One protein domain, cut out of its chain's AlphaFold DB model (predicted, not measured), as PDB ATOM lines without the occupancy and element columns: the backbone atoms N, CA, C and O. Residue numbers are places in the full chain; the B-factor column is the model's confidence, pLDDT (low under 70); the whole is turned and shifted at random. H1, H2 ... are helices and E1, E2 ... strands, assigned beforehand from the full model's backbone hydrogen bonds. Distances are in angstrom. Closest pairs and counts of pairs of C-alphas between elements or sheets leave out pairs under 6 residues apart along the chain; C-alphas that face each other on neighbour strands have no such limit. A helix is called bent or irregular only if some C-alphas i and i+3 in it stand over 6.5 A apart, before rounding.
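This is residues 9 to 127 of the 130 residues of an uncharacterized protein of Thermococci archaeon (UniProt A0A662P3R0). Two helices, H1 and H2, lie side by side in the middle and run opposite ways, between a strongly twisted sheet of four strands, E4 to E7, and a sheet of three strands, E1 to E3. The 119 printed residues include seven named strands and two named helices, in the order E1 E2 E3 H1 E4 E5 E6 E7 H2, class mixed. Both sheets are antiparallel, ordered E4 E5 E6 E7 and E1 E2 E3. The whole is compact, radius of gyration of the C-alphas 15.7 A, and only just flat, spanning 48 by 36 by 20 A.

E4, residues 71 to 74, E5, 77 to 84, E6, 87 to 91, and E7, 96 to 98, form a meander, each strand the antiparallel neighbour of the one before. Within hydrogen-bond range are N 72 and O 79, 3.0 A, N 82 and O 89, 2.9 A, and N 90 and O 97, 2.8 A. H1, residues 52 to 67, and H2, 106 to 126, are on one face of this sheet, making two layers; the closest C-alphas of H1 and E5, Ile 67 and Leu 81, are 6.4 A apart. H1 and H2 touch at a shallow tilt of 6 degrees, opposite ways, closest at C-alphas 67 and 108, 6.0 A. Their O i to N i+4 pairs are within range in 10 of 12 and 15 of 17. E1, 11 to 19, E2, 26 to 33, and E3, 38 to 42, form a second meander, with N 15 and O 30 at 2.9 A and N 29 and O 41 at 2.9 A. Both helices are on one face of it too, again two layers, at heights of 10.3 A for H1 and 9.7 A for H2. The strands of the two sheets are apart.

E1 begins at C-alpha 11 (53.716, 20.113, 4.495), is 20.7 A long and bends by 58 degrees at residue 16; E2 is 22.1 A and E5 18.5 A. H1, 21.2 A, is only just irregular, C-alphas 62 and 65 being 6.9 A apart. H2, 32.0 A, is irregular, C-alphas 122 and 125 being 7.0 A apart, and ends at C-alpha 126 (42.232, 42.350, -9.015).

The C-alphas farthest apart, Leu 21 and Gln 93, are 49.1 A apart. The printed part has no cut and no long link. Its mean pLDDT is 85.3; residues 43 to 51 and 125 to 127 are under 70.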
ATOM      1  N   ASP A   9      53.136  15.216   2.183       84.81
ATOM      2  CA  ASP A   9      53.017  14.768   3.575       84.81
ATOM      3  C   ASP A   9      53.957  15.530   4.522       84.81
ATOM      4  O   ASP A   9      53.697  15.610   5.720       84.81
ATOM      5  N   ASP A  10      55.018  16.140   3.982       88.69
ATOM      6  CA  ASP A  10      55.953  16.960   4.750       88.69
ATOM      7  C   ASP A  10      55.432  18.393   4.963       88.69
ATOM      8  O   ASP A  10      56.056  19.166   5.685       88.69
ATOM      9  N   ILE A  11      54.310  18.779   4.343       89.38
ATOM     10  CA  ILE A  11      53.716  20.113   4.495       89.38
ATOM     11  C   ILE A  11      52.830  20.141   5.745       89.38
ATOM     12  O   ILE A  11      51.700  19.651   5.738       89.38
ATOM     13  N   GLU A  12      53.294  20.811   6.796       91.00
ATOM     14  CA  GLU A  12      52.515  20.996   8.025       91.00
ATOM     15  C   GLU A  12      51.495  22.128   7.896       91.00
ATOM     16  O   GLU A  12      50.353  22.025   8.355       91.00
ATOM     17  N   ASP A  13      51.893  23.230   7.254       91.56
ATOM     18  CA  ASP A  13      51.050  24.413   7.140       91.56
ATOM     19  C   ASP A  13      51.178  25.121   5.788       91.56
ATOM     20  O   ASP A  13      52.215  25.116   5.127       91.56
ATOM     21  N   VAL A  14      50.075  25.753   5.384       92.88
ATOM     22  CA  VAL A  14      49.935  26.493   4.129       92.88
ATOM     23  C   VAL A  14      49.192  27.789   4.413       92.88
ATOM     24  O   VAL A  14      47.991  27.773   4.692       92.88
ATOM     25  N   CYS A  15      49.882  28.919   4.296       93.94
ATOM     26  CA  CYS A  15      49.337  30.233   4.622       93.94
ATOM     27  C   CYS A  15      49.512  31.243   3.486       93.94
ATOM     28  O   CYS A  15      50.451  31.178   2.697       93.94
ATOM     29  N   GLY A  16      48.606  32.218   3.412       91.62
ATOM     30  CA  GLY A  16      48.751  33.363   2.515       91.62
ATOM     31  C   GLY A  16      49.733  34.376   3.097       91.62
ATOM     32  O   GLY A  16      49.660  34.689   4.282       91.62
ATOM     33  N   VAL A  17      50.627  34.919   2.271       91.62
ATOM     34  CA  VAL A  17      51.607  35.934   2.689       91.62
ATOM     35  C   VAL A  17      51.597  37.130   1.740       91.62
ATOM     36  O   VAL A  17      51.372  36.982   0.537       91.62
ATOM     37  N   VAL A  18      51.817  38.330   2.283       88.56
ATOM     38  CA  VAL A  18      52.031  39.557   1.502       88.56
ATOM     39  C   VAL A  18      53.518  39.894   1.529       88.56
ATOM     40  O   VAL A  18      54.091  40.145   2.585       88.56
ATOM     41  N   LEU A  19      54.141  39.915   0.358       84.88
ATOM     42  CA  LEU A  19      55.541  40.251   0.150       84.88
ATOM     43  C   LEU A  19      55.664  41.754  -0.101       84.88
ATOM     44  O   LEU A  19      55.479  42.242  -1.218       84.88
ATOM     45  N   THR A  20      55.976  42.481   0.967       84.56
ATOM     46  CA  THR A  20      56.076  43.949   1.001       84.56
ATOM     47  C   THR A  20      57.361  44.494   0.376       84.56
ATOM     48  O   THR A  20      57.435  45.683   0.078       84.56
ATOM     49  N   LEU A  21      58.354  43.632   0.127       81.75
ATOM     50  CA  LEU A  21      59.609  43.993  -0.545       81.75
ATOM     51  C   LEU A  21      59.411  44.373  -2.023       81.75
ATOM     52  O   LEU A  21      60.278  45.011  -2.619       81.75
ATOM     53  N   PHE A  22      58.275  44.005  -2.623       76.38
ATOM     54  CA  PHE A  22      57.934  44.362  -3.996       76.38
ATOM     55  C   PHE A  22      57.063  45.621  -4.043       76.38
ATOM     56  O   PHE A  22      56.265  45.881  -3.146       76.38
ATOM     57  N   LYS A  23      57.193  46.396  -5.127       74.75
ATOM     58  CA  LYS A  23      56.343  47.558  -5.418       74.75
ATOM     59  C   LYS A  23      55.624  47.340  -6.759       74.75
ATOM     60  O   LYS A  23      56.299  47.334  -7.789       74.75
ATOM     61  N   PRO A  24      54.289  47.158  -6.779       76.94
ATOM     62  CA  PRO A  24      53.399  47.025  -5.617       76.94
ATOM     63  C   PRO A  24      53.667  45.731  -4.813       76.94
ATOM     64  O   PRO A  24      54.267  44.801  -5.368       76.94
ATOM     65  N   PRO A  25      53.234  45.658  -3.532       81.00
ATOM     66  CA  PRO A  25      53.315  44.435  -2.737       81.00
ATOM     67  C   PRO A  25      52.649  43.266  -3.454       81.00
ATOM     68  O   PRO A  25      51.627  43.447  -4.114       81.00
ATOM     69  N   ARG A  26      53.229  42.074  -3.316       80.62
ATOM     70  CA  ARG A  26      52.753  40.863  -3.999       80.62
ATOM     71  C   ARG A  26      52.139  39.891  -3.017       80.62
ATOM     72  O   ARG A  26      52.634  39.746  -1.905       80.62
ATOM     73  N   ARG A  27      51.116  39.161  -3.436       84.50
ATOM     74  CA  ARG A  27      50.595  38.023  -2.670       84.50
ATOM     75  C   ARG A  27      51.287  36.721  -3.066       84.50
ATOM     76  O   ARG A  27      51.648  36.508  -4.223       84.50
ATOM     77  N   GLY A  28      51.458  35.844  -2.088       88.75
ATOM     78  CA  GLY A  28      52.053  34.529  -2.263       88.75
ATOM     79  C   GLY A  28      51.512  33.514  -1.268       88.75
ATOM     80  O   GLY A  28      50.618  33.811  -0.471       88.75
ATOM     81  N   ILE A  29      52.082  32.316  -1.323       90.50
ATOM     82  CA  ILE A  29      51.818  31.224  -0.390       90.50
ATOM     83  C   ILE A  29      53.109  30.916   0.350       90.50
ATOM     84  O   ILE A  29      54.164  30.811  -0.273       90.50
ATOM     85  N   LYS A  30      53.009  30.760   1.664       91.81
ATOM     86  CA  LYS A  30      54.048  30.204   2.516       91.81
ATOM     87  C   LYS A  30      53.688  28.761   2.854       91.81
ATOM     88  O   LYS A  30      52.574  28.512   3.313       91.81
ATOM     89  N   LEU A  31      54.620  27.849   2.619       92.12
ATOM     90  CA  LEU A  31      54.562  26.453   3.033       92.12
ATOM     91  C   LEU A  31      55.536  26.267   4.193       92.12
ATOM     92  O   LEU A  31      56.699  26.647   4.064       92.12
ATOM     93  N   THR A  32      55.065  25.696   5.292       92.62
ATOM     94  CA  THR A  32      55.914  25.281   6.413       92.62
ATOM     95  C   THR A  32      56.084  23.774   6.333       92.62
ATOM     96  O   THR A  32      55.087  23.048   6.301       92.62
ATOM     97  N   LEU A  33      57.331  23.320   6.256       91.88
ATOM     98  CA  LEU A  33      57.678  21.906   6.171       91.88
ATOM     99  C   LEU A  33      57.976  21.340   7.563       91.88
ATOM    100  O   LEU A  33      58.452  22.068   8.434       91.88
ATOM    101  N   SER A  34      57.764  20.038   7.742       90.12
ATOM    102  CA  SER A  34      57.907  19.312   9.015       90.12
ATOM    103  C   SER A  34      59.292  19.409   9.658       90.12
ATOM    104  O   SER A  34      59.442  19.326  10.874       90.12
ATOM    105  N   TRP A  35      60.327  19.659   8.857       88.94
ATOM    106  CA  TRP A  35      61.695  19.888   9.330       88.94
ATOM    107  C   TRP A  35      62.029  21.374   9.571       88.94
ATOM    108  O   TRP A  35      63.202  21.747   9.648       88.94
ATOM    109  N   GLY A  36      61.018  22.244   9.662       84.38
ATOM    110  CA  GLY A  36      61.153  23.652  10.056       84.38
ATOM    111  C   GLY A  36      61.585  24.618   8.948       84.38
ATOM    112  O   GLY A  36      61.837  25.789   9.230       84.38
ATOM    113  N   GLN A  37      61.680  24.170   7.691       87.50
ATOM    114  CA  GLN A  37      61.929  25.070   6.562       87.50
ATOM    115  C   GLN A  37      60.644  25.745   6.082       87.50
ATOM    116  O   GLN A  37      59.582  25.127   6.013       87.50
ATOM    117  N   GLU A  38      60.769  27.009   5.679       88.44
ATOM    118  CA  GLU A  38      59.681  27.773   5.076       88.44
ATOM    119  C   GLU A  38      59.959  28.030   3.590       88.44
ATOM    120  O   GLU A  38      61.003  28.574   3.219       88.44
ATOM    121  N   VAL A  39      59.004  27.677   2.732       86.38
ATOM    122  CA  VAL A  39      59.062  27.922   1.285       86.38
ATOM    123  C   VAL A  39      58.019  28.968   0.914       86.38
ATOM    124  O   VAL A  39      56.831  28.795   1.173       86.38
ATOM    125  N   ILE A  40      58.452  30.055   0.275       85.12
ATOM    126  CA  ILE A  40      57.566  31.137  -0.173       85.12
ATOM    127  C   ILE A  40      57.461  31.123  -1.700       85.12
ATOM    128  O   ILE A  40      58.462  31.236  -2.402       85.12
ATOM    129  N   VAL A  41      56.231  31.061  -2.213       82.88
ATOM    130  CA  VAL A  41      55.916  31.056  -3.651       82.88
ATOM    131  C   VAL A  41      55.089  32.299  -4.009       82.88
ATOM    132  O   VAL A  41      54.069  32.559  -3.372       82.88
ATOM    133  N   SER A  42      55.498  33.083  -5.020       73.94
ATOM    134  CA  SER A  42      54.814  34.333  -5.430       73.94
ATOM    135  C   SER A  42      54.853  34.617  -6.945       73.94
ATOM    136  O   SER A  42      55.601  33.971  -7.675       73.94
ATOM    137  N   VAL A  43      54.039  35.577  -7.424       67.38
ATOM    138  CA  VAL A  43      53.866  35.947  -8.855       67.38
ATOM    139  C   VAL A  43      54.637  37.228  -9.228       67.38
ATOM    140  O   VAL A  43      54.499  38.233  -8.540       67.38
ATOM    141  N   GLY A  44      55.353  37.278 -10.369       55.97
ATOM    142  CA  GLY A  44      55.751  38.548 -11.025       55.97
ATOM    143  C   GLY A  44      56.971  38.496 -11.971       55.97
ATOM    144  O   GLY A  44      57.765  37.568 -11.918       55.97
ATOM    145  N   ARG A  45      57.116  39.511 -12.851       44.84
ATOM    146  CA  ARG A  45      57.909  39.503 -14.117       44.84
ATOM    147  C   ARG A  45      59.444  39.340 -14.029       44.84
ATOM    148  O   ARG A  45      60.087  39.321 -15.070       44.84
ATOM    149  N   ASN A  46      60.038  39.211 -12.847       45.06
ATOM    150  CA  ASN A  46      61.476  38.960 -12.672       45.06
ATOM    151  C   ASN A  46      61.749  38.542 -11.214       45.06
ATOM    152  O   ASN A  46      61.227  39.234 -10.328       45.06
ATOM    153  N   PRO A  47      62.585  37.528 -10.921       41.03
ATOM    154  CA  PRO A  47      62.817  36.235 -11.580       41.03
ATOM    155  C   PRO A  47      61.875  35.140 -11.005       41.03
ATOM    156  O   PRO A  47      61.419  35.259  -9.874       41.03
ATOM    157  N   LEU A  48      61.621  34.056 -11.753       42.75
ATOM    158  CA  LEU A  48      60.764  32.895 -11.388       42.75
ATOM    159  C   LEU A  48      59.235  33.115 -11.501       42.75
ATOM    160  O   LEU A  48      58.467  32.835 -10.586       42.75
ATOM    161  N   ILE A  49      58.786  33.603 -12.661       42.16
ATOM    162  CA  ILE A  49      57.376  33.826 -13.026       42.16
ATOM    163  C   ILE A  49      56.542  32.539 -12.854       42.16
ATOM    164  O   ILE A  49      56.550  31.676 -13.728       42.16
ATOM    165  N   TYR A  50      55.744  32.444 -11.790       49.84
ATOM    166  CA  TYR A  50      54.519  31.644 -11.812       49.84
ATOM    167  C   TYR A  50      53.361  32.571 -12.171       49.84
ATOM    168  O   TYR A  50      53.120  33.561 -11.487       49.84
ATOM    169  N   ASP A  51      52.653  32.264 -13.259       68.69
ATOM    170  CA  ASP A  51      51.332  32.829 -13.545       68.69
ATOM    171  C   ASP A  51      50.440  32.670 -12.290       68.69
ATOM    172  O   ASP A  51      50.601  31.701 -11.543       68.69
ATOM    173  N   LYS A  52      49.468  33.565 -12.049       74.69
ATOM    174  CA  LYS A  52      48.420  33.336 -11.029       74.69
ATOM    175  C   LYS A  52      47.818  31.935 -11.194       74.69
ATOM    176  O   LYS A  52      47.583  31.240 -10.210       74.69
ATOM    177  N   ARG A  53      47.682  31.477 -12.447       78.88
ATOM    178  CA  ARG A  53      47.290  30.100 -12.790       78.88
ATOM    179  C   ARG A  53      48.235  29.038 -12.225       78.88
ATOM    180  O   ARG A  53      47.774  27.987 -11.801       78.88
ATOM    181  N   GLY A  54      49.537  29.304 -12.196       81.06
ATOM    182  CA  GLY A  54      50.554  28.434 -11.610       81.06
ATOM    183  C   GLY A  54      50.427  28.311 -10.093       81.06
ATOM    184  O   GLY A  54      50.471  27.199  -9.576       81.06
ATOM    185  N   ILE A  55      50.176  29.416  -9.383       85.44
ATOM    186  CA  ILE A  55      49.919  29.365  -7.934       85.44
ATOM    187  C   ILE A  55      48.594  28.653  -7.634       85.44
ATOM    188  O   ILE A  55      48.533  27.833  -6.719       85.44
ATOM    189  N   TYR A  56      47.543  28.898  -8.418       88.25
ATOM    190  CA  TYR A  56      46.283  28.159  -8.279       88.25
ATOM    191  C   TYR A  56      46.465  26.665  -8.546       88.25
ATOM    192  O   TYR A  56      45.935  25.839  -7.806       88.25
ATOM    193  N   LYS A  57      47.278  26.307  -9.546       87.00
ATOM    194  CA  LYS A  57      47.652  24.918  -9.813       87.00
ATOM    195  C   LYS A  57      48.409  24.308  -8.635       87.00
ATOM    196  O   LYS A  57      48.095  23.185  -8.267       87.00
ATOM    197  N   LEU A  58      49.343  25.034  -8.018       87.81
ATOM    198  CA  LEU A  58      50.048  24.569  -6.821       87.81
ATOM    199  C   LEU A  58      49.077  24.323  -5.656       87.81
ATOM    200  O   LEU A  58      49.110  23.249  -5.066       87.81
ATOM    201  N   LEU A  59      48.170  25.262  -5.368       90.94
ATOM    202  CA  LEU A  59      47.133  25.052  -4.348       90.94
ATOM    203  C   LEU A  59      46.293  23.821  -4.646       90.94
ATOM    204  O   LEU A  59      46.034  23.026  -3.749       90.94
ATOM    205  N   ARG A  60      45.876  23.647  -5.899       90.88
ATOM    206  CA  ARG A  60      45.112  22.472  -6.299       90.88
ATOM    207  C   ARG A  60      45.915  21.190  -6.082       90.88
ATOM    208  O   ARG A  60      45.377  20.256  -5.518       90.88
ATOM    209  N   LEU A  61      47.194  21.153  -6.451       89.69
ATOM    210  CA  LEU A  61      48.047  19.980  -6.221       89.69
ATOM    211  C   LEU A  61      48.167  19.626  -4.733       89.69
ATOM    212  O   LEU A  61      48.124  18.451  -4.394       89.69
ATOM    213  N   ILE A  62      48.266  20.629  -3.860       91.38
ATOM    214  CA  ILE A  62      48.368  20.423  -2.410       91.38
ATOM    215  C   ILE A  62      47.030  19.961  -1.811       91.38
ATOM    216  O   ILE A  62      46.997  19.048  -0.993       91.38
ATOM    217  N   PHE A  63      45.916  20.589  -2.197       92.81
ATOM    218  CA  PHE A  63      44.617  20.363  -1.555       92.81
ATOM    219  C   PHE A  63      43.749  19.295  -2.232       92.81
ATOM    220  O   PHE A  63      42.874  18.747  -1.567       92.81
ATOM    221  N   SER A  64      43.961  18.968  -3.514       92.88
ATOM    222  CA  SER A  64      43.175  17.944  -4.219       92.88
ATOM    223  C   SER A  64      43.216  16.588  -3.505       92.88
ATOM    224  O   SER A  64      42.134  16.062  -3.265       92.88
ATOM    225  N   PRO A  65      44.373  16.041  -3.077       92.19
ATOM    226  CA  PRO A  65      44.408  14.767  -2.347       92.19
ATOM    227  C   PRO A  65      43.650  14.792  -1.012       92.19
ATOM    228  O   PRO A  65      43.201  13.756  -0.538       92.19
ATOM    229  N   LEU A  66      43.497  15.976  -0.412       91.50
ATOM    230  CA  LEU A  66      42.854  16.173   0.890       91.50
ATOM    231  C   LEU A  66      41.341  16.434   0.788       91.50
ATOM    232  O   LEU A  66      40.649  16.453   1.805       91.50
ATOM    233  N   ILE A  67      40.835  16.718  -0.416       94.06
ATOM    234  CA  ILE A  67      39.445  17.134  -0.657       94.06
ATOM    235  C   ILE A  67      38.756  16.197  -1.648       94.06
ATOM    236  O   ILE A  67      37.628  15.772  -1.407       94.06
ATOM    237  N   GLU A  68      39.386  15.922  -2.790       93.94
ATOM    238  CA  GLU A  68      38.768  15.157  -3.869       93.94
ATOM    239  C   GLU A  68      38.537  13.701  -3.458       93.94
ATOM    240  O   GLU A  68      39.386  13.067  -2.843       93.94
ATOM    241  N   GLY A  69      37.373  13.156  -3.816       92.25
ATOM    242  CA  GLY A  69      37.015  11.774  -3.477       92.25
ATOM    243  C   GLY A  69      36.331  11.614  -2.117       92.25
ATOM    244  O   GLY A  69      35.695  10.587  -1.888       92.25
ATOM    245  N   ALA A  70      36.368  12.630  -1.249       93.44
ATOM    246  CA  ALA A  70      35.652  12.596   0.020       93.44
ATOM    247  C   ALA A  70      34.132  12.530  -0.204       93.44
ATOM    248  O   ALA A  70      33.559  13.367  -0.912       93.44
ATOM    249  N   VAL A  71      33.484  11.544   0.422       94.12
ATOM    250  CA  VAL A  71      32.024  11.395   0.424       94.12
ATOM    251  C   VAL A  71      31.452  12.254   1.542       94.12
ATOM    252  O   VAL A  71      31.779  12.055   2.710       94.12
ATOM    253  N   VAL A  72      30.604  13.217   1.189       93.88
ATOM    254  CA  VAL A  72      29.985  14.132   2.156       93.88
ATOM    255  C   VAL A  72      28.521  14.379   1.816       93.88
ATOM    256  O   VAL A  72      28.081  14.180   0.681       93.88
ATOM    257  N   GLU A  73      27.771  14.852   2.807       91.25
ATOM    258  CA  GLU A  73      26.398  15.313   2.639       91.25
ATOM    259  C   GLU A  73      26.344  16.841   2.722       91.25
ATOM    260  O   GLU A  73      26.804  17.435   3.697       91.25
ATOM    261  N   VAL A  74      25.773  17.484   1.702       88.81
ATOM    262  CA  VAL A  74      25.527  18.933   1.677       88.81
ATOM    263  C   VAL A  74      24.070  19.170   1.310       88.81
ATOM    264  O   VAL A  74      23.596  18.684   0.283       88.81
ATOM    265  N   ASN A  75      23.350  19.935   2.136       85.69
ATOM    266  CA  ASN A  75      21.941  20.290   1.919       85.69
ATOM    267  C   ASN A  75      21.038  19.064   1.642       85.69
ATOM    268  O   ASN A  75      20.212  19.092   0.729       85.69
ATOM    269  N   GLY A  76      21.222  17.971   2.397       87.69
ATOM    270  CA  GLY A  76      20.438  16.735   2.259       87.69
ATOM    271  C   GLY A  76      20.827  15.848   1.072       87.69
ATOM    272  O   GLY A  76      20.119  14.892   0.762       87.69
ATOM    273  N   LYS A  77      21.914  16.170   0.356       90.88
ATOM    274  CA  LYS A  77      22.399  15.405  -0.800       90.88
ATOM    275  C   LYS A  77      23.773  14.819  -0.516       90.88
ATOM    276  O   LYS A  77      24.709  15.558  -0.223       90.88
ATOM    277  N   VAL A  78      23.893  13.504  -0.669       93.56
ATOM    278  CA  VAL A  78      25.164  12.778  -0.566       93.56
ATOM    279  C   VAL A  78      25.861  12.767  -1.924       93.56
ATOM    280  O   VAL A  78      25.238  12.500  -2.955       93.56
ATOM    281  N   GLY A  79      27.159  13.050  -1.933       94.88
ATOM    282  CA  GLY A  79      27.972  13.030  -3.141       94.88
ATOM    283  C   GLY A  79      29.462  13.034  -2.842       94.88
ATOM    284  O   GLY A  79      29.883  12.917  -1.693       94.88
ATOM    285  N   ILE A  80      30.255  13.181  -3.898       96.00
ATOM    286  CA  ILE A  80      31.716  13.195  -3.828       96.00
ATOM    287  C   ILE A  80      32.215  14.609  -4.099       96.00
ATOM    288  O   ILE A  80      31.779  15.254  -5.055       96.00
ATOM    289  N   LEU A  81      33.153  15.088  -3.289       96.12
ATOM    290  CA  LEU A  81      33.797  16.371  -3.540       96.12
ATOM    291  C   LEU A  81      34.760  16.303  -4.721       96.12
ATOM    292  O   LEU A  81      35.542  15.361  -4.863       96.12
ATOM    293  N   LYS A  82      34.734  17.357  -5.535       94.94
ATOM    294  CA  LYS A  82      35.705  17.630  -6.592       94.94
ATOM    295  C   LYS A  82      36.118  19.092  -6.588       94.94
ATOM    296  O   LYS A  82      35.298  19.977  -6.348       94.94
ATOM    297  N   ILE A  83      37.382  19.343  -6.919       94.00
ATOM    298  CA  ILE A  83      37.864  20.684  -7.240       94.00
ATOM    299  C   ILE A  83      37.703  20.881  -8.748       94.00
ATOM    300  O   ILE A  83      38.316  20.175  -9.553       94.00
ATOM    301  N   ILE A  84      36.858  21.835  -9.130       89.75
ATOM    302  CA  ILE A  84      36.613  22.216 -10.522       89.75
ATOM    303  C   ILE A  84      37.094  23.658 -10.667       89.75
ATOM    304  O   ILE A  84      36.570  24.568 -10.024       89.75
ATOM    305  N   ASP A  85      38.144  23.846 -11.462       85.31
ATOM    306  CA  ASP A  85      38.893  25.101 -11.569       85.31
ATOM    307  C   ASP A  85      39.344  25.636 -10.197       85.31
ATOM    308  O   ASP A  85      40.209  25.041  -9.554       85.31
ATOM    309  N   ASN A  86      38.755  26.747  -9.747       85.69
ATOM    310  CA  ASN A  86      39.038  27.411  -8.471       85.69
ATOM    311  C   ASN A  86      37.843  27.325  -7.506       85.69
ATOM    312  O   ASN A  86      37.627  28.221  -6.687       85.69
ATOM    313  N   GLN A  87      37.020  26.286  -7.639       90.56
ATOM    314  CA  GLN A  87      35.853  26.048  -6.797       90.56
ATOM    315  C   GLN A  87      35.819  24.597  -6.320       90.56
ATOM    316  O   GLN A  87      36.364  23.698  -6.958       90.56
ATOM    317  N   VAL A  88      35.157  24.375  -5.187       93.81
ATOM    318  CA  VAL A  88      34.835  23.036  -4.692       93.81
ATOM    319  C   VAL A  88      33.373  22.768  -5.019       93.81
ATOM    320  O   VAL A  88      32.519  23.622  -4.779       93.81
ATOM    321  N   ALA A  89      33.086  21.601  -5.577       94.81
ATOM    322  CA  ALA A  89      31.739  21.178  -5.919       94.81
ATOM    323  C   ALA A  89      31.460  19.766  -5.401       94.81
ATOM    324  O   ALA A  89      32.348  18.915  -5.362       94.81
ATOM    325  N   LEU A  90      30.207  19.519  -5.035       95.75
ATOM    326  CA  LEU A  90      29.670  18.204  -4.739       95.75
ATOM    327  C   LEU A  90      29.110  17.604  -6.031       95.75
ATOM    328  O   LEU A  90      28.154  18.127  -6.608       95.75
ATOM    329  N   VAL A  91      29.695  16.499  -6.477       95.12
ATOM    330  CA  VAL A  91      29.217  15.719  -7.616       95.12
ATOM    331  C   VAL A  91      28.313  14.609  -7.093       95.12
ATOM    332  O   VAL A  91      28.729  13.753  -6.315       95.12
ATOM    333  N   THR A  92      27.059  14.639  -7.523       93.19
ATOM    334  CA  THR A  92      26.038  13.624  -7.225       93.19
ATOM    335  C   THR A  92      25.659  12.886  -8.514       93.19
ATOM    336  O   THR A  92      26.094  13.281  -9.594       93.19
ATOM    337  N   GLN A  93      24.816  11.850  -8.436       85.19
ATOM    338  CA  GLN A  93      24.426  11.020  -9.593       85.19
ATOM    339  C   GLN A  93      23.732  11.775 -10.749       85.19
ATOM    340  O   GLN A  93      23.529  11.196 -11.809       85.19
ATOM    341  N   GLY A  94      23.396  13.059 -10.591       83.81
ATOM    342  CA  GLY A  94      22.820  13.857 -11.677       83.81
ATOM    343  C   GLY A  94      23.032  15.364 -11.579       83.81
ATOM    344  O   GLY A  94      22.454  16.095 -12.372       83.81
ATOM    345  N   ASN A  95      23.817  15.855 -10.613       90.69
ATOM    346  CA  ASN A  95      24.031  17.291 -10.417       90.69
ATOM    347  C   ASN A  95      25.444  17.586  -9.911       90.69
ATOM    348  O   ASN A  95      25.985  16.833  -9.097       90.69
ATOM    349  N   VAL A  96      25.975  18.736 -10.323       92.31
ATOM    350  CA  VAL A  96      27.181  19.353  -9.763       92.31
ATOM    351  C   VAL A  96      26.740  20.566  -8.954       92.31
ATOM    352  O   VAL A  96      26.162  21.504  -9.500       92.31
ATOM    353  N   ILE A  97      26.964  20.527  -7.644       92.38
ATOM    354  CA  ILE A  97      26.487  21.551  -6.711       92.38
ATOM    355  C   ILE A  97      27.700  22.304  -6.166       92.38
ATOM    356  O   ILE A  97      28.552  21.675  -5.541       92.38
ATOM    357  N   PRO A  98      27.821  23.625  -6.374       91.69
ATOM    358  CA  PRO A  98      28.923  24.392  -5.803       91.69
ATOM    359  C   PRO A  98      28.826  24.397  -4.275       91.69
ATOM    360  O   PRO A  98      27.758  24.638  -3.715       91.69
ATOM    361  N   VAL A  99      29.954  24.149  -3.614       91.12
ATOM    362  CA  VAL A  99      30.061  24.065  -2.157       91.12
ATOM    363  C   VAL A  99      30.597  25.379  -1.601       91.12
ATOM    364  O   VAL A  99      31.629  25.897  -2.037       91.12
ATOM    365  N   LYS A 100      29.927  25.903  -0.578       88.06
ATOM    366  CA  LYS A 100      30.396  27.033   0.224       88.06
ATOM    367  C   LYS A 100      31.286  26.546   1.377       88.06
ATOM    368  O   LYS A 100      31.080  25.455   1.902       88.06
ATOM    369  N   PRO A 101      32.220  27.384   1.870       79.94
ATOM    370  CA  PRO A 101      33.195  26.991   2.895       79.94
ATOM    371  C   PRO A 101      32.595  26.365   4.173       79.94
ATOM    372  O   PRO A 101      33.219  25.520   4.809       79.94
ATOM    373  N   ASN A 102      31.381  26.765   4.561       87.38
ATOM    374  CA  ASN A 102      30.769  26.362   5.832       87.38
ATOM    375  C   ASN A 102      29.761  25.207   5.701       87.38
ATOM    376  O   ASN A 102      29.155  24.825   6.696       87.38
ATOM    377  N   GLU A 103      29.565  24.662   4.500       88.62
ATOM    378  CA  GLU A 103      28.581  23.596   4.260       88.62
ATOM    379  C   GLU A 103      29.100  22.197   4.625       88.62
ATOM    380  O   GLU A 103      28.311  21.264   4.729       88.62
ATOM    381  N   ILE A 104      30.407  22.050   4.867       90.75
ATOM    382  CA  ILE A 104      31.056  20.771   5.180       90.75
ATOM    383  C   ILE A 104      31.697  20.838   6.569       90.75
ATOM    384  O   ILE A 104      32.445  21.770   6.896       90.75
ATOM    385  N   ARG A 105      31.405  19.831   7.397       88.25
ATOM    386  CA  ARG A 105      31.943  19.668   8.755       88.25
ATOM    387  C   ARG A 105      33.134  18.701   8.777       88.25
ATOM    388  O   ARG A 105      33.392  18.003   7.802       88.25
ATOM    389  N   GLY A 106      33.841  18.666   9.906       90.50
ATOM    390  CA  GLY A 106      35.000  17.795  10.115       90.50
ATOM    391  C   GLY A 106      36.257  18.255   9.376       90.50
ATOM    392  O   GLY A 106      36.304  19.361   8.828       90.50
ATOM    393  N   GLU A 107      37.262  17.380   9.363       90.88
ATOM    394  CA  GLU A 107      38.600  17.657   8.832       90.88
ATOM    395  C   GLU A 107      38.570  18.079   7.356       90.88
ATOM    396  O   GLU A 107      39.119  19.118   6.995       90.88
ATOM    397  N   VAL A 108      37.839  17.349   6.506       92.31
ATOM    398  CA  VAL A 108      37.679  17.696   5.080       92.31
ATOM    399  C   VAL A 108      37.094  19.102   4.919       92.31
ATOM    400  O   VAL A 108      37.550  19.885   4.085       92.31
ATOM    401  N   GLY A 109      36.126  19.470   5.763       93.88
ATOM    402  CA  GLY A 109      35.555  20.816   5.782       93.88
ATOM    403  C   GLY A 109      36.584  21.899   6.114       93.88
ATOM    404  O   GLY A 109      36.562  22.975   5.514       93.88
ATOM    405  N   GLU A 110      37.519  21.631   7.027       93.56
ATOM    406  CA  GLU A 110      38.623  22.549   7.333       93.56
ATOM    407  C   GLU A 110      39.563  22.723   6.140       93.56
ATOM    408  O   GLU A 110      39.922  23.857   5.807       93.56
ATOM    409  N   LYS A 111      39.898  21.630   5.440       93.25
ATOM    410  CA  LYS A 111      40.722  21.688   4.224       93.25
ATOM    411  C   LYS A 111      40.027  22.487   3.116       93.25
ATOM    412  O   LYS A 111      40.655  23.364   2.523       93.25
ATOM    413  N   VAL A 112      38.721  22.282   2.905       94.44
ATOM    414  CA  VAL A 112      37.904  23.064   1.954       94.44
ATOM    415  C   VAL A 112      37.898  24.552   2.311       94.44
ATOM    416  O   VAL A 112      38.142  25.397   1.444       94.44
ATOM    417  N   ARG A 113      37.670  24.904   3.587       94.81
ATOM    418  CA  ARG A 113      37.713  26.303   4.054       94.81
ATOM    419  C   ARG A 113      39.070  26.941   3.799       94.81
ATOM    420  O   ARG A 113      39.124  28.063   3.290       94.81
ATOM    421  N   LYS A 114      40.150  26.240   4.143       94.62
ATOM    422  CA  LYS A 114      41.523  26.722   3.967       94.62
ATOM    423  C   LYS A 114      41.835  26.956   2.489       94.62
ATOM    424  O   LYS A 114      42.243  28.060   2.132       94.62
ATOM    425  N   PHE A 115      41.528  25.989   1.626       94.81
ATOM    426  CA  PHE A 115      41.692  26.102   0.174       94.81
ATOM    427  C   PHE A 115      40.959  27.322  -0.408       94.81
ATOM    428  O   PHE A 115      41.580  28.185  -1.031       94.81
ATOM    429  N   LEU A 116      39.653  27.458  -0.145       93.31
ATOM    430  CA  LEU A 116      38.846  28.570  -0.665       93.31
ATOM    431  C   LEU A 116      39.293  29.934  -0.106       93.31
ATOM    432  O   LEU A 116      39.252  30.946  -0.812       93.31
ATOM    433  N   THR A 117      39.751  29.974   1.149       93.12
ATOM    434  CA  THR A 117      40.284  31.193   1.778       93.12
ATOM    435  C   THR A 117      41.581  31.641   1.113       93.12
ATOM    436  O   THR A 117      41.733  32.828   0.818       93.12
ATOM    437  N   LEU A 118      42.490  30.706   0.827       92.94
ATOM    438  CA  LEU A 118      43.749  30.987   0.139       92.94
ATOM    439  C   LEU A 118      43.512  31.450  -1.302       92.94
ATOM    440  O   LEU A 118      44.098  32.448  -1.724       92.94
ATOM    441  N   LEU A 119      42.590  30.813  -2.030       91.38
ATOM    442  CA  LEU A 119      42.196  31.269  -3.366       91.38
ATOM    443  C   LEU A 119      41.667  32.709  -3.343       91.38
ATOM    444  O   LEU A 119      42.129  33.554  -4.113       91.38
ATOM    445  N   LYS A 120      40.757  33.022  -2.412       89.88
ATOM    446  CA  LYS A 120      40.227  34.382  -2.236       89.88
ATOM    447  C   LYS A 120      41.317  35.378  -1.840       89.88
ATOM    448  O   LYS A 120      41.270  36.536  -2.248       89.88
ATOM    449  N   PHE A 121      42.274  34.963  -1.012       90.12
ATOM    450  CA  PHE A 121      43.403  35.803  -0.626       90.12
ATOM    451  C   PHE A 121      44.234  36.191  -1.849       90.12
ATOM    452  O   PHE A 121      44.519  37.375  -2.016       90.12
ATOM    453  N   LEU A 122      44.567  35.234  -2.713       86.69
ATOM    454  CA  LEU A 122      45.374  35.456  -3.915       86.69
ATOM    455  C   LEU A 122      44.643  36.282  -4.986       86.69
ATOM    456  O   LEU A 122      45.275  37.065  -5.690       86.69
ATOM    457  N   SER A 123      43.314  36.174  -5.076       82.56
ATOM    458  CA  SER A 123      42.519  36.912  -6.066       82.56
ATOM    459  C   SER A 123      42.243  38.379  -5.696       82.56
ATOM    460  O   SER A 123      41.702  39.124  -6.511       82.56
ATOM    461  N   LYS A 124      42.551  38.821  -4.466       73.44
ATOM    462  CA  LYS A 124      42.205  40.175  -3.982       73.44
ATOM    463  C   LYS A 124      42.929  41.318  -4.705       73.44
ATOM    464  O   LYS A 124      42.405  42.424  -4.696       73.44
ATOM    465  N   GLU A 125      44.070  41.075  -5.349       57.53
ATOM    466  CA  GLU A 125      44.788  42.111  -6.119       57.53
ATOM    467  C   GLU A 125      43.983  42.665  -7.310       57.53
ATOM    468  O   GLU A 125      44.243  43.782  -7.745       57.53
ATOM    469  N   ASP A 126      42.994  41.926  -7.829       50.31
ATOM    470  CA  ASP A 126      42.232  42.350  -9.015       50.31
ATOM    471  C   ASP A 126      41.094  43.339  -8.695       50.31
ATOM    472  O   ASP A 126      40.558  43.962  -9.606       50.31
ATOM    473  N   LYS A 127      40.719  43.513  -7.418       43.28
ATOM    474  CA  LYS A 127      39.573  44.357  -7.020       43.28
ATOM    475  C   LYS A 127      39.909  45.811  -6.699       43.28
ATOM    476  O   LYS A 127      38.996  46.616  -6.618       43.28
TER     477      LYS A 127